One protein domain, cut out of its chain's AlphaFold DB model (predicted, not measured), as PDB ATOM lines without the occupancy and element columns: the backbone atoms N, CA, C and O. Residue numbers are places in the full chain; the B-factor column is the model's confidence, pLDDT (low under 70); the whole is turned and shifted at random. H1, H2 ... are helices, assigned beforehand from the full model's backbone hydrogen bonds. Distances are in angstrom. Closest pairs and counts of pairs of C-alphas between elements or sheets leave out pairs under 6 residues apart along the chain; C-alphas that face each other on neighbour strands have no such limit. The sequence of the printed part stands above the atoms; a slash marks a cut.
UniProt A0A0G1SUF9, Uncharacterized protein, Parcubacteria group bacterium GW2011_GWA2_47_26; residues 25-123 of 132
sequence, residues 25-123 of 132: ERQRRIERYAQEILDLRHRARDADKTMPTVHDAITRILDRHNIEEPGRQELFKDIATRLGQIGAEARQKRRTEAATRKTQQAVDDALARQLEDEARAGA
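AT A GLANCE: This is residues 25 to 123 of the 132 residues of an uncharacterized protein of Parcubacteria group bacterium GW2011_GWA2_47_26 (UniProt A0A0G1SUF9). One very long helix, H3, begins in a small head, where it crosses two shorter helices, H1 and H2, and then sticks out alone as an arm, residues 87 to 123, that makes the length. The printed part has 99 residues with three named helices, in the order H1, H2, H3, and no named strand: all helix. It is extended, with a radius of gyration of the C-alphas of 23.3 A and spans of 80 by 31 by 17 A.

HOW THE PARTS SIT: Start at H1, residues 25 to 46: its residues 33 to 41 alone touch H2, residues 54 to 64, at a steep tilt of 63 degrees, closest at C-alphas Ile 37 and Ala 57, 5.7 A. H1 touches H3, residues 71 to 123, at 62 degrees, steep, closest at C-alphas 30 and 79, 5.5 A. H2 touches H3 at 52 degrees, steep, closest at C-alphas 58 and 76, 6.6 A. Each helix has every O i to N i+4 pair within hydrogen-bond range.

IN THESE COORDINATES: Find C-alpha 25 at (64.292, 33.728, 69.443); H1 runs 31.5 A. H2 measures 15.3 A. H3 runs 77.5 A to C-alpha 123 at (10.394, 62.713, 34.384).

THE WHOLE: C-alphas 69 and 123 are farthest apart, 80.8 A. The printed part has no cut, and both links are short. Look for pLDDT under 70 at residues 70, 120, 122 and 123.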
ATOM      1  N   GLU A  25      64.977  34.332  68.293       85.00
ATOM      2  CA  GLU A  25      64.292  33.728  69.443       85.00
ATOM      3  C   GLU A  25      63.849  34.782  70.458       85.00
ATOM      4  O   GLU A  25      62.706  34.764  70.919       85.00
ATOM      5  N   ARG A  26      64.725  35.743  70.763       85.44
ATOM      6  CA  ARG A  26      64.410  36.867  71.648       85.44
ATOM      7  C   ARG A  26      63.247  37.694  71.103       85.44
ATOM      8  O   ARG A  26      62.304  37.966  71.844       85.44
ATOM      9  N   GLN A  27      63.258  38.011  69.808       88.50
ATOM     10  CA  GLN A  27      62.160  38.728  69.157       88.50
ATOM     11  C   GLN A  27      60.841  37.948  69.239       88.50
ATOM     12  O   GLN A  27      59.818  38.511  69.620       88.50
ATOM     13  N   ARG A  28      60.862  36.635  68.967       90.00
ATOM     14  CA  ARG A  28      59.673  35.774  69.088       90.00
ATOM     15  C   ARG A  28      59.116  35.750  70.513       90.00
ATOM     16  O   ARG A  28      57.900  35.724  70.686       90.00
ATOM     17  N   ARG A  29      59.979  35.767  71.538       90.38
ATOM     18  CA  ARG A  29      59.545  35.859  72.944       90.38
ATOM     19  C   ARG A  29      58.870  37.197  73.231       90.38
ATOM     20  O   ARG A  29      57.800  37.197  73.827       90.38
ATOM     21  N   ILE A  30      59.445  38.307  72.768       90.62
ATOM     22  CA  ILE A  30      58.857  39.646  72.933       90.62
ATOM     23  C   ILE A  30      57.472  39.715  72.290       90.62
ATOM     24  O   ILE A  30      56.530  40.179  72.928       90.62
ATOM     25  N   GLU A  31      57.326  39.224  71.058       91.50
ATOM     26  CA  GLU A  31      56.026  39.216  70.379       91.50
ATOM     27  C   GLU A  31      54.999  38.348  71.103       91.50
ATOM     28  O   GLU A  31      53.867  38.783  71.310       91.50
ATOM     29  N   ARG A  32      55.406  37.158  71.560       93.69
ATOM     30  CA  ARG A  32      54.538  36.279  72.347       93.69
ATOM     31  C   ARG A  32      54.053  36.970  73.619       93.69
ATOM     32  O   ARG A  32      52.854  37.009  73.874       93.69
ATOM     33  N   TYR A  33      54.965  37.548  74.395       92.62
ATOM     34  CA  TYR A  33      54.615  38.211  75.650       92.62
ATOM     35  C   TYR A  33      53.746  39.449  75.418       92.62
ATOM     36  O   TYR A  33      52.791  39.670  76.160       92.62
ATOM     37  N   ALA A  34      54.015  40.229  74.366       88.44
ATOM     38  CA  ALA A  34      53.163  41.350  73.983       88.44
ATOM     39  C   ALA A  34      51.729  40.886  73.665       88.44
ATOM     40  O   ALA A  34      50.775  41.502  74.141       88.44
ATOM     41  N   GLN A  35      51.567  39.778  72.935       91.12
ATOM     42  CA  GLN A  35      50.248  39.218  72.639       91.12
ATOM     43  C   GLN A  35      49.528  38.741  73.908       91.12
ATOM     44  O   GLN A  35      48.375  39.103  74.130       91.12
ATOM     45  N   GLU A  36      50.217  38.023  74.800       92.44
ATOM     46  CA  GLU A  36      49.630  37.570  76.068       92.44
ATOM     47  C   GLU A  36      49.149  38.733  76.948       92.44
ATOM     48  O   GLU A  36      48.125  38.623  77.631       92.44
ATOM     49  N   ILE A  37      49.859  39.866  76.923       90.62
ATOM     50  CA  ILE A  37      49.464  41.089  77.632       90.62
ATOM     51  C   ILE A  37      48.192  41.680  77.029       90.62
ATOM     52  O   ILE A  37      47.289  42.076  77.772       90.62
ATOM     53  N   LEU A  38      48.102  41.744  75.699       89.50
ATOM     54  CA  LEU A  38      46.902  42.225  75.018       89.50
ATOM     55  C   LEU A  38      45.701  41.330  75.335       89.50
ATOM     56  O   LEU A  38      44.652  41.849  75.714       89.50
ATOM     57  N   ASP A  39      45.877  40.011  75.303       90.12
ATOM     58  CA  ASP A  39      44.823  39.043  75.615       90.12
ATOM     59  C   ASP A  39      44.394  39.111  77.087       90.12
ATOM     60  O   ASP A  39      43.217  38.962  77.419       90.12
ATOM     61  N   LEU A  40      45.337  39.331  78.008       88.31
ATOM     62  CA  LEU A  40      45.031  39.544  79.422       88.31
ATOM     63  C   LEU A  40      44.180  40.803  79.614       88.31
ATOM     64  O   LEU A  40      43.186  40.772  80.340       88.31
ATOM     65  N   ARG A  41      44.560  41.907  78.964       86.88
ATOM     66  CA  ARG A  41      43.837  43.181  79.062       86.88
ATOM     67  C   ARG A  41      42.473  43.118  78.380       86.88
ATOM     68  O   ARG A  41      41.521  43.683  78.914       86.88
ATOM     69  N   HIS A  42      42.359  42.407  77.260       86.75
ATOM     70  CA  HIS A  42      41.084  42.182  76.585       86.75
ATOM     71  C   HIS A  42      40.128  41.373  77.462       86.75
ATOM     72  O   HIS A  42      39.021  41.828  77.722       86.75
ATOM     73  N   ARG A  43      40.591  40.257  78.036       86.81
ATOM     74  CA  ARG A  43      39.781  39.454  78.964       86.81
ATOM     75  C   ARG A  43      39.370  40.219  80.216       86.81
ATOM     76  O   ARG A  43      38.261  40.032  80.701       86.81
ATOM     77  N   ALA A  44      40.250  41.064  80.762       85.06
ATOM     78  CA  ALA A  44      39.904  41.910  81.903       85.06
ATOM     79  C   ALA A  44      38.790  42.902  81.546       85.06
ATOM     80  O   ALA A  44      37.869  43.083  82.336       85.06
ATOM     81  N   ARG A  45      38.847  43.479  80.338       82.56
ATOM     82  CA  ARG A  45      37.800  44.352  79.806       82.56
ATOM     83  C   ARG A  45      36.467  43.622  79.650       82.56
ATOM     84  O   ARG A  45      35.451  44.144  80.083       82.56
ATOM     85  N   ASP A  46      36.481  42.438  79.045       83.94
ATOM     86  CA  ASP A  46      35.255  41.681  78.753       83.94
ATOM     87  C   ASP A  46      34.598  41.141  80.028       83.94
ATOM     88  O   ASP A  46      33.383  40.989  80.093       83.94
ATOM     89  N   ALA A  47      35.400  40.878  81.061       83.56
ATOM     90  CA  ALA A  47      34.923  40.442  82.367       83.56
ATOM     91  C   ALA A  47      34.456  41.596  83.277       83.56
ATOM     92  O   ALA A  47      34.215  41.341  84.456       83.56
ATOM     93  N   ASP A  48      34.407  42.837  82.772       78.44
ATOM     94  CA  ASP A  48      34.142  44.069  83.539       78.44
ATOM     95  C   ASP A  48      35.009  44.191  84.809       78.44
ATOM     96  O   ASP A  48      34.606  44.681  85.862       78.44
ATOM     97  N   LYS A  49      36.238  43.671  84.729       81.81
ATOM     98  CA  LYS A  49      37.217  43.727  85.814       81.81
ATOM     99  C   LYS A  49      38.086  44.960  85.651       81.81
ATOM    100  O   LYS A  49      38.347  45.421  84.537       81.81
ATOM    101  N   THR A  50      38.644  45.426  86.767       86.69
ATOM    102  CA  THR A  50      39.681  46.460  86.755       86.69
ATOM    103  C   THR A  50      40.794  46.064  85.791       86.69
ATOM    104  O   THR A  50      41.459  45.037  85.956       86.69
ATOM    105  N   MET A  51      40.973  46.878  84.753       81.25
ATOM    106  CA  MET A  51      41.958  46.617  83.718       81.25
ATOM    107  C   MET A  51      43.360  46.792  84.303       81.25
ATOM    108  O   MET A  51      43.653  47.867  84.833       81.25
ATOM    109  N   PRO A  52      44.247  45.788  84.197       82.31
ATOM    110  CA  PRO A  52      45.606  45.953  84.678       82.31
ATOM    111  C   PRO A  52      46.309  47.030  83.851       82.31
ATOM    112  O   PRO A  52      46.098  47.147  82.631       82.31
ATOM    113  N   THR A  53      47.164  47.805  84.516       87.31
ATOM    114  CA  THR A  53      48.060  48.710  83.802       87.31
ATOM    115  C   THR A  53      48.981  47.892  82.895       87.31
ATOM    116  O   THR A  53      49.186  46.692  83.093       87.31
ATOM    117  N   VAL A  54      49.541  48.529  81.865       85.12
ATOM    118  CA  VAL A  54      50.510  47.852  80.987       85.12
ATOM    119  C   VAL A  54      51.705  47.354  81.800       85.12
ATOM    120  O   VAL A  54      52.153  46.235  81.586       85.12
ATOM    121  N   HIS A  55      52.158  48.147  82.771       89.19
ATOM    122  CA  HIS A  55      53.232  47.768  83.677       89.19
ATOM    123  C   HIS A  55      52.894  46.491  84.462       89.19
ATOM    124  O   HIS A  55      53.649  45.524  84.405       89.19
ATOM    125  N   ASP A  56      51.734  46.447  85.125       89.94
ATOM    126  CA  ASP A  56      51.328  45.286  85.931       89.94
ATOM    127  C   ASP A  56      51.142  44.035  85.073       89.94
ATOM    128  O   ASP A  56      51.480  42.924  85.485       89.94
ATOM    129  N   ALA A  57      50.633  44.212  83.852       88.81
ATOM    130  CA  ALA A  57      50.490  43.123  82.902       88.81
ATOM    131  C   ALA A  57      51.855  42.573  82.456       88.81
ATOM    132  O   ALA A  57      52.018  41.354  82.431       88.81
ATOM    133  N   ILE A  58      52.836  43.434  82.153       89.25
ATOM    134  CA  ILE A  58      54.198  42.992  81.811       89.25
ATOM    135  C   ILE A  58      54.815  42.244  82.992       89.25
ATOM    136  O   ILE A  58      55.277  41.120  82.816       89.25
ATOM    137  N   THR A  59      54.769  42.821  84.196       91.94
ATOM    138  CA  THR A  59      55.300  42.202  85.419       91.94
ATOM    139  C   THR A  59      54.716  40.809  85.629       91.94
ATOM    140  O   THR A  59      55.462  39.842  85.753       91.94
ATOM    141  N   ARG A  60      53.389  40.670  85.534       91.81
ATOM    142  CA  ARG A  60      52.700  39.383  85.700       91.81
ATOM    143  C   ARG A  60      53.103  38.338  84.658       91.81
ATOM    144  O   ARG A  60      53.140  37.152  84.979       91.81
ATOM    145  N   ILE A  61      53.361  38.747  83.417       91.44
ATOM    146  CA  ILE A  61      53.828  37.835  82.364       91.44
ATOM    147  C   ILE A  61      55.284  37.430  82.604       91.44
ATOM    148  O   ILE A  61      55.595  36.243  82.536       91.44
ATOM    149  N   LEU A  62      56.164  38.369  82.956       90.62
ATOM    150  CA  LEU A  62      57.558  38.050  83.280       90.62
ATOM    151  C   LEU A  62      57.661  37.107  84.487       90.62
ATOM    152  O   LEU A  62      58.415  36.137  84.426       90.62
ATOM    153  N   ASP A  63      56.853  37.333  85.526       92.06
ATOM    154  CA  ASP A  63      56.772  36.448  86.693       92.06
ATOM    155  C   ASP A  63      56.236  35.060  86.309       92.06
ATOM    156  O   ASP A  63      56.804  34.046  86.708       92.06
ATOM    157  N   ARG A  64      55.195  34.982  85.465       92.25
ATOM    158  CA  ARG A  64      54.663  33.700  84.957       92.25
ATOM    159  C   ARG A  64      55.722  32.887  84.212       92.25
ATOM    160  O   ARG A  64      55.703  31.660  84.281       92.25
ATOM    161  N   HIS A  65      56.614  33.549  83.483       90.06
ATOM    162  CA  HIS A  65      57.697  32.896  82.750       90.06
ATOM    163  C   HIS A  65      58.985  32.738  83.563       90.06
ATOM    164  O   HIS A  65      59.996  32.329  82.993       90.06
ATOM    165  N   ASN A  66      58.943  33.038  84.867       91.25
ATOM    166  CA  ASN A  66      60.066  32.934  85.793       91.25
ATOM    167  C   ASN A  66      61.333  33.631  85.264       91.25
ATOM    168  O   ASN A  66      62.429  33.074  85.287       91.25
ATOM    169  N   ILE A  67      61.162  34.832  84.698       88.50
ATOM    170  CA  ILE A  67      62.266  35.621  84.146       88.50
ATOM    171  C   ILE A  67      62.991  36.333  85.290       88.50
ATOM    172  O   ILE A  67      62.461  37.272  85.888       88.50
ATOM    173  N   GLU A  68      64.216  35.895  85.564       86.12
ATOM    174  CA  GLU A  68      65.082  36.463  86.598       86.12
ATOM    175  C   GLU A  68      65.938  37.631  86.070       86.12
ATOM    176  O   GLU A  68      66.121  37.830  84.861       86.12
ATOM    177  N   GLU A  69      66.460  38.440  86.993       80.38
ATOM    178  CA  GLU A  69      67.484  39.447  86.688       80.38
ATOM    179  C   GLU A  69      68.789  38.755  86.248       80.38
ATOM    180  O   GLU A  69      69.088  37.665  86.739       80.38
ATOM    181  N   PRO A  70      69.591  39.338  85.330       63.78
ATOM    182  CA  PRO A  70      69.543  40.711  84.797       63.78
ATOM    183  C   PRO A  70      68.728  40.901  83.497       63.78
ATOM    184  O   PRO A  70      68.591  42.017  83.000       63.78
ATOM    185  N   GLY A  71      68.189  39.825  82.906       80.88
ATOM    186  CA  GLY A  71      67.484  39.875  81.611       80.88
ATOM    187  C   GLY A  71      66.046  40.404  81.688       80.88
ATOM    188  O   GLY A  71      65.431  40.722  80.667       80.88
ATOM    189  N   ARG A  72      65.503  40.506  82.904       88.00
ATOM    190  CA  ARG A  72      64.127  40.930  83.172       88.00
ATOM    191  C   ARG A  72      63.875  42.381  82.773       88.00
ATOM    192  O   ARG A  72      62.898  42.645  82.075       88.00
ATOM    193  N   GLN A  73      64.753  43.307  83.163       89.00
ATOM    194  CA  GLN A  73      64.596  44.733  82.840       89.00
ATOM    195  C   GLN A  73      64.665  45.001  81.337       89.00
ATOM    196  O   GLN A  73      63.915  45.819  80.804       89.00
ATOM    197  N   GLU A  74      65.568  44.311  80.644       88.06
ATOM    198  CA  GLU A  74      65.738  44.459  79.201       88.06
ATOM    199  C   GLU A  74      64.499  43.950  78.453       88.06
ATOM    200  O   GLU A  74      63.934  44.663  77.625       88.06
ATOM    201  N   LEU A  75      63.998  42.765  78.822       88.38
ATOM    202  CA  LEU A  75      62.752  42.235  78.266       88.38
ATOM    203  C   LEU A  75      61.555  43.128  78.587       88.38
ATOM    204  O   LEU A  75      60.709  43.333  77.721       88.38
ATOM    205  N   PHE A  76      61.482  43.694  79.793       91.31
ATOM    206  CA  PHE A  76      60.412  44.617  80.163       91.31
ATOM    207  C   PHE A  76      60.349  45.812  79.202       91.31
ATOM    208  O   PHE A  76      59.285  46.116  78.653       91.31
ATOM    209  N   LYS A  77      61.490  46.476  78.976       89.56
ATOM    210  CA  LYS A  77      61.589  47.643  78.084       89.56
ATOM    211  C   LYS A  77      61.205  47.297  76.651       89.56
ATOM    212  O   LYS A  77      60.480  48.056  76.004       89.56
ATOM    213  N   ASP A  78      61.634  46.139  76.175       91.88
ATOM    214  CA  ASP A  78      61.372  45.720  74.804       91.88
ATOM    215  C   ASP A  78      59.912  45.345  74.574       91.88
ATOM    216  O   ASP A  78      59.320  45.731  73.564       91.88
ATOM    217  N   ILE A  79      59.289  44.671  75.542       90.75
ATOM    218  CA  ILE A  79      57.854  44.386  75.515       90.75
ATOM    219  C   ILE A  79      57.057  45.693  75.562       90.75
ATOM    220  O   ILE A  79      56.136  45.874  74.764       90.75
ATOM    221  N   ALA A  80      57.416  46.631  76.446       89.25
ATOM    222  CA  ALA A  80      56.760  47.934  76.528       89.25
ATOM    223  C   ALA A  80      56.863  48.706  75.200       89.25
ATOM    224  O   ALA A  80      55.870  49.257  74.719       89.25
ATOM    225  N   THR A  81      58.040  48.681  74.570       91.25
ATOM    226  CA  THR A  81      58.277  49.294  73.257       91.25
ATOM    227  C   THR A  81      57.410  48.644  72.181       91.25
ATOM    228  O   THR A  81      56.723  49.348  71.437       91.25
ATOM    229  N   ARG A  82      57.367  47.306  72.128       91.12
ATOM    230  CA  ARG A  82      56.551  46.571  71.154       91.12
ATOM    231  C   ARG A  82      55.060  46.853  71.329       91.12
ATOM    232  O   ARG A  82      54.368  47.091  70.343       91.12
ATOM    233  N   LEU A  83      54.563  46.906  72.563       89.44
ATOM    234  CA  LEU A  83      53.176  47.292  72.851       89.44
ATOM    235  C   LEU A  83      52.874  48.730  72.408       89.44
ATOM    236  O   LEU A  83      51.792  48.998  71.880       89.44
ATOM    237  N   GLY A  84      53.828  49.649  72.581       85.06
ATOM    238  CA  GLY A  84      53.734  51.016  72.072       85.06
ATOM    239  C   GLY A  84      53.587  51.067  70.548       85.06
ATOM    240  O   GLY A  84      52.701  51.761  70.043       85.06
ATOM    241  N   GLN A  85      54.394  50.283  69.827       89.62
ATOM    242  CA  GLN A  85      54.324  50.151  68.367       89.62
ATOM    243  C   GLN A  85      52.982  49.571  67.911       89.62
ATOM    244  O   GLN A  85      52.309  50.194  67.094       89.62
ATOM    245  N   ILE A  86      52.534  48.464  68.513       87.00
ATOM    246  CA  ILE A  86      51.223  47.861  68.215       87.00
ATOM    247  C   ILE A  86      50.101  48.889  68.428       87.00
ATOM    248  O   ILE A  86      49.186  49.017  67.613       87.00
ATOM    249  N   GLY A  87      50.177  49.675  69.505       86.00
ATOM    250  CA  GLY A  87      49.223  50.750  69.766       86.00
ATOM    251  C   GLY A  87      49.249  51.861  68.708       86.00
ATOM    252  O   GLY A  87      48.194  52.386  68.346       86.00
ATOM    253  N   ALA A  88      50.424  52.240  68.208       82.25
ATOM    254  CA  ALA A  88      50.564  53.228  67.137       82.25
ATOM    255  C   ALA A  88      50.009  52.703  65.803       82.25
ATOM    256  O   ALA A  88      49.197  53.383  65.173       82.25
ATOM    257  N   GLU A  89      50.363  51.472  65.433       84.94
ATOM    258  CA  GLU A  89      49.863  50.772  64.245       84.94
ATOM    259  C   GLU A  89      48.331  50.661  64.272       84.94
ATOM    260  O   GLU A  89      47.656  51.009  63.302       84.94
ATOM    261  N   ALA A  90      47.751  50.276  65.414       82.06
ATOM    262  CA  ALA A  90      46.304  50.169  65.573       82.06
ATOM    263  C   ALA A  90      45.585  51.521  65.422       82.06
ATOM    264  O   ALA A  90      44.512  51.594  64.816       82.06
ATOM    265  N   ARG A  91      46.156  52.614  65.949       80.88
ATOM    266  CA  ARG A  91      45.596  53.965  65.766       80.88
ATOM    267  C   ARG A  91      45.677  54.414  64.314       80.88
ATOM    268  O   ARG A  91      44.713  54.991  63.813       80.88
ATOM    269  N   GLN A  92      46.796  54.141  63.645       84.25
ATOM    270  CA  GLN A  92      46.963  54.466  62.234       84.25
ATOM    271  C   GLN A  92      45.945  53.710  61.380       84.25
ATOM    272  O   GLN A  92      45.252  54.331  60.580       84.25
ATOM    273  N   LYS A  93      45.768  52.409  61.634       80.88
ATOM    274  CA  LYS A  93      44.764  51.582  60.957       80.88
ATOM    275  C   LYS A  93      43.342  52.121  61.144       80.88
ATOM    276  O   LYS A  93      42.605  52.267  60.175       80.88
ATOM    277  N   ARG A  94      42.964  52.513  62.367       79.50
ATOM    278  CA  ARG A  94      41.651  53.142  62.620       79.50
ATOM    279  C   ARG A  94      41.477  54.463  61.873       79.50
ATOM    280  O   ARG A  94      40.391  54.741  61.378       79.50
ATOM    281  N   ARG A  95      42.529  55.284  61.787       78.50
ATOM    282  CA  ARG A  95      42.501  56.543  61.024       78.50
ATOM    283  C   ARG A  95      42.303  56.292  59.534       78.50
ATOM    284  O   ARG A  95      41.478  56.964  58.923       78.50
ATOM    285  N   THR A  96      43.018  55.323  58.968       77.44
ATOM    286  CA  THR A  96      42.861  54.956  57.557       77.44
ATOM    287  C   THR A  96      41.481  54.375  57.281       77.44
ATOM    288  O   THR A  96      40.840  54.792  56.329       77.44
ATOM    289  N   GLU A  97      40.962  53.504  58.152       81.12
ATOM    290  CA  GLU A  97      39.609  52.946  58.016       81.12
ATOM    291  C   GLU A  97      38.528  54.032  58.087       81.12
ATOM    292  O   GLU A  97      37.578  54.015  57.306       81.12
ATOM    293  N   ALA A  98      38.675  55.001  58.995       75.44
ATOM    294  CA  ALA A  98      37.763  56.137  59.088       75.44
ATOM    295  C   ALA A  98      37.802  57.005  57.820       75.44
ATOM    296  O   ALA A  98      36.753  57.426  57.334       75.44
ATOM    297  N   ALA A  99      38.993  57.234  57.260       70.56
ATOM    298  CA  ALA A  99      39.146  57.942  55.994       70.56
ATOM    299  C   ALA A  99      38.483  57.174  54.840       70.56
ATOM    300  O   ALA A  99      37.695  57.760  54.106       70.56
ATOM    301  N   THR A 100      38.711  55.861  54.731       80.88
ATOM    302  CA  THR A 100      38.083  55.010  53.710       80.88
ATOM    303  C   THR A 100      36.561  55.030  53.807       80.88
ATOM    304  O   THR A 100      35.897  55.200  52.791       80.88
ATOM    305  N   ARG A 101      35.990  54.920  55.015       79.25
ATOM    306  CA  ARG A 101      34.532  55.010  55.206       79.25
ATOM    307  C   ARG A 101      33.977  56.358  54.763       79.25
ATOM    308  O   ARG A 101      32.942  56.395  54.111       79.25
ATOM    309  N   LYS A 102      34.672  57.453  55.081       79.12
ATOM    310  CA  LYS A 102      34.265  58.797  54.657       79.12
ATOM    311  C   LYS A 102      34.308  58.947  53.134       79.12
ATOM    312  O   LYS A 102      33.407  59.549  52.561       79.12
ATOM    313  N   THR A 103      35.329  58.392  52.482       72.19
ATOM    314  CA  THR A 103      35.414  58.376  51.016       72.19
ATOM    315  C   THR A 103      34.287  57.552  50.404       72.19
ATOM    316  O   THR A 103      33.659  58.017  49.461       72.19
ATOM    317  N   GLN A 104      33.992  56.371  50.955       79.88
ATOM    318  CA  GLN A 104      32.890  55.536  50.475       79.88
ATOM    319  C   GLN A 104      31.550  56.272  50.579       79.88
ATOM    320  O   GLN A 104      30.820  56.346  49.601       79.88
ATOM    321  N   GLN A 105      31.288  56.913  51.719       84.44
ATOM    322  CA  GLN A 105      30.079  57.706  51.914       84.44
ATOM    323  C   GLN A 105      29.959  58.851  50.896       84.44
ATOM    324  O   GLN A 105      28.883  59.087  50.366       84.44
ATOM    325  N   ALA A 106      31.059  59.539  50.573       80.12
ATOM    326  CA  ALA A 106      31.037  60.600  49.567       80.12
ATOM    327  C   ALA A 106      30.720  60.080  48.151       80.12
ATOM    328  O   ALA A 106      30.080  60.787  47.375       80.12
ATOM    329  N   VAL A 107      31.165  58.864  47.813       80.88
ATOM    330  CA  VAL A 107      30.824  58.200  46.543       80.88
ATOM    331  C   VAL A 107      29.348  57.813  46.521       80.88
ATOM    332  O   VAL A 107      28.670  58.090  45.534       80.88
ATOM    333  N   ASP A 108      28.844  57.236  47.610       87.50
ATOM    334  CA  ASP A 108      27.441  56.832  47.728       87.50
ATOM    335  C   ASP A 108      26.505  58.054  47.639       87.50
ATOM    336  O   ASP A 108      25.526  58.033  46.893       87.50
ATOM    337  N   ASP A 109      26.853  59.158  48.313       89.00
ATOM    338  CA  ASP A 109      26.112  60.425  48.256       89.00
ATOM    339  C   ASP A 109      26.119  61.035  46.841       89.00
ATOM    340  O   ASP A 109      25.117  61.595  46.391       89.00
ATOM    341  N   ALA A 110      27.247  60.955  46.125       82.88
ATOM    342  CA  ALA A 110      27.352  61.453  44.754       82.88
ATOM    343  C   ALA A 110      26.511  60.616  43.779       82.88
ATOM    344  O   ALA A 110      25.828  61.178  42.923       82.88
ATOM    345  N   LEU A 111      26.514  59.291  43.944       80.50
ATOM    346  CA  LEU A 111      25.693  58.386  43.148       80.50
ATOM    347  C   LEU A 111      24.199  58.606  43.410       80.50
ATOM    348  O   LEU A 111      23.421  58.656  42.463       80.50
ATOM    349  N   ALA A 112      23.801  58.789  44.673       86.56
ATOM    350  CA  ALA A 112      22.416  59.091  45.027       86.56
ATOM    351  C   ALA A 112      21.925  60.370  44.332       86.56
ATOM    352  O   ALA A 112      20.867  60.360  43.709       86.56
ATOM    353  N   ARG A 113      22.734  61.438  44.348       86.69
ATOM    354  CA  ARG A 113      22.416  62.687  43.635       86.69
ATOM    355  C   ARG A 113      22.305  62.491  42.129       86.69
ATOM    356  O   ARG A 113      21.377  63.010  41.526       86.69
ATOM    357  N   GLN A 114      23.215  61.726  41.527       85.81
ATOM    358  CA  GLN A 114      23.154  61.452  40.092       85.81
ATOM    359  C   GLN A 114      21.873  60.695  39.718       85.81
ATOM    360  O   GLN A 114      21.215  61.053  38.747       85.81
ATOM    361  N   LEU A 115      21.485  59.687  40.505       87.12
ATOM    362  CA  LEU A 115      20.241  58.948  40.287       87.12
ATOM    363  C   LEU A 115      19.002  59.837  40.471       87.12
ATOM    364  O   LEU A 115      18.035  59.697  39.725       87.12
ATOM    365  N   GLU A 116      19.021  60.763  41.433       82.88
ATOM    366  CA  GLU A 116      17.953  61.755  41.617       82.88
ATOM    367  C   GLU A 116      17.853  62.727  40.431       82.88
ATOM    368  O   GLU A 116      16.748  63.006  39.956       82.88
ATOM    369  N   ASP A 117      18.984  63.213  39.921       82.12
ATOM    370  CA  ASP A 117      19.031  64.104  38.759       82.12
ATOM    371  C   ASP A 117      18.573  63.389  37.480       82.12
ATOM    372  O   ASP A 117      17.802  63.952  36.702       82.12
ATOM    373  N   GLU A 118      18.968  62.128  37.281       76.56
ATOM    374  CA  GLU A 118      18.503  61.294  36.169       76.56
ATOM    375  C   GLU A 118      17.007  60.972  36.276       76.56
ATOM    376  O   GLU A 118      16.300  61.014  35.270       76.56
ATOM    377  N   ALA A 119      16.486  60.713  37.480       76.44
ATOM    378  CA  ALA A 119      15.053  60.519  37.698       76.44
ATOM    379  C   ALA A 119      14.254  61.802  37.414       76.44
ATOM    380  O   ALA A 119      13.197  61.746  36.782       76.44
ATOM    381  N   ARG A 120      14.775  62.967  37.824       69.94
ATOM    382  CA  ARG A 120      14.182  64.275  37.514       69.94
ATOM    383  C   ARG A 120      14.222  64.559  36.012       69.94
ATOM    384  O   ARG A 120      13.208  64.963  35.451       69.94
ATOM    385  N   ALA A 121      15.349  64.308  35.351       74.31
ATOM    386  CA  ALA A 121      15.487  64.489  33.909       74.31
ATOM    387  C   ALA A 121      14.589  63.514  33.126       74.31
ATOM    388  O   ALA A 121      13.900  63.913  32.191       74.31
ATOM    389  N   GLY A 122      14.517  62.246  33.533       62.78
ATOM    390  CA  GLY A 122      13.639  61.238  32.936       62.78
ATOM    391  C   GLY A 122      12.145  61.539  33.109       62.78
ATOM    392  O   GLY A 122      11.354  61.196  32.232       62.78
ATOM    393  N   ALA A 123      11.756  62.215  34.196       58.00
ATOM    394  CA  ALA A 123      10.394  62.713  34.384       58.00
ATOM    395  C   ALA A 123      10.063  63.858  33.409       58.00
ATOM    396  O   ALA A 123       8.970  63.876  32.852       58.00
TER     397      ALA A 123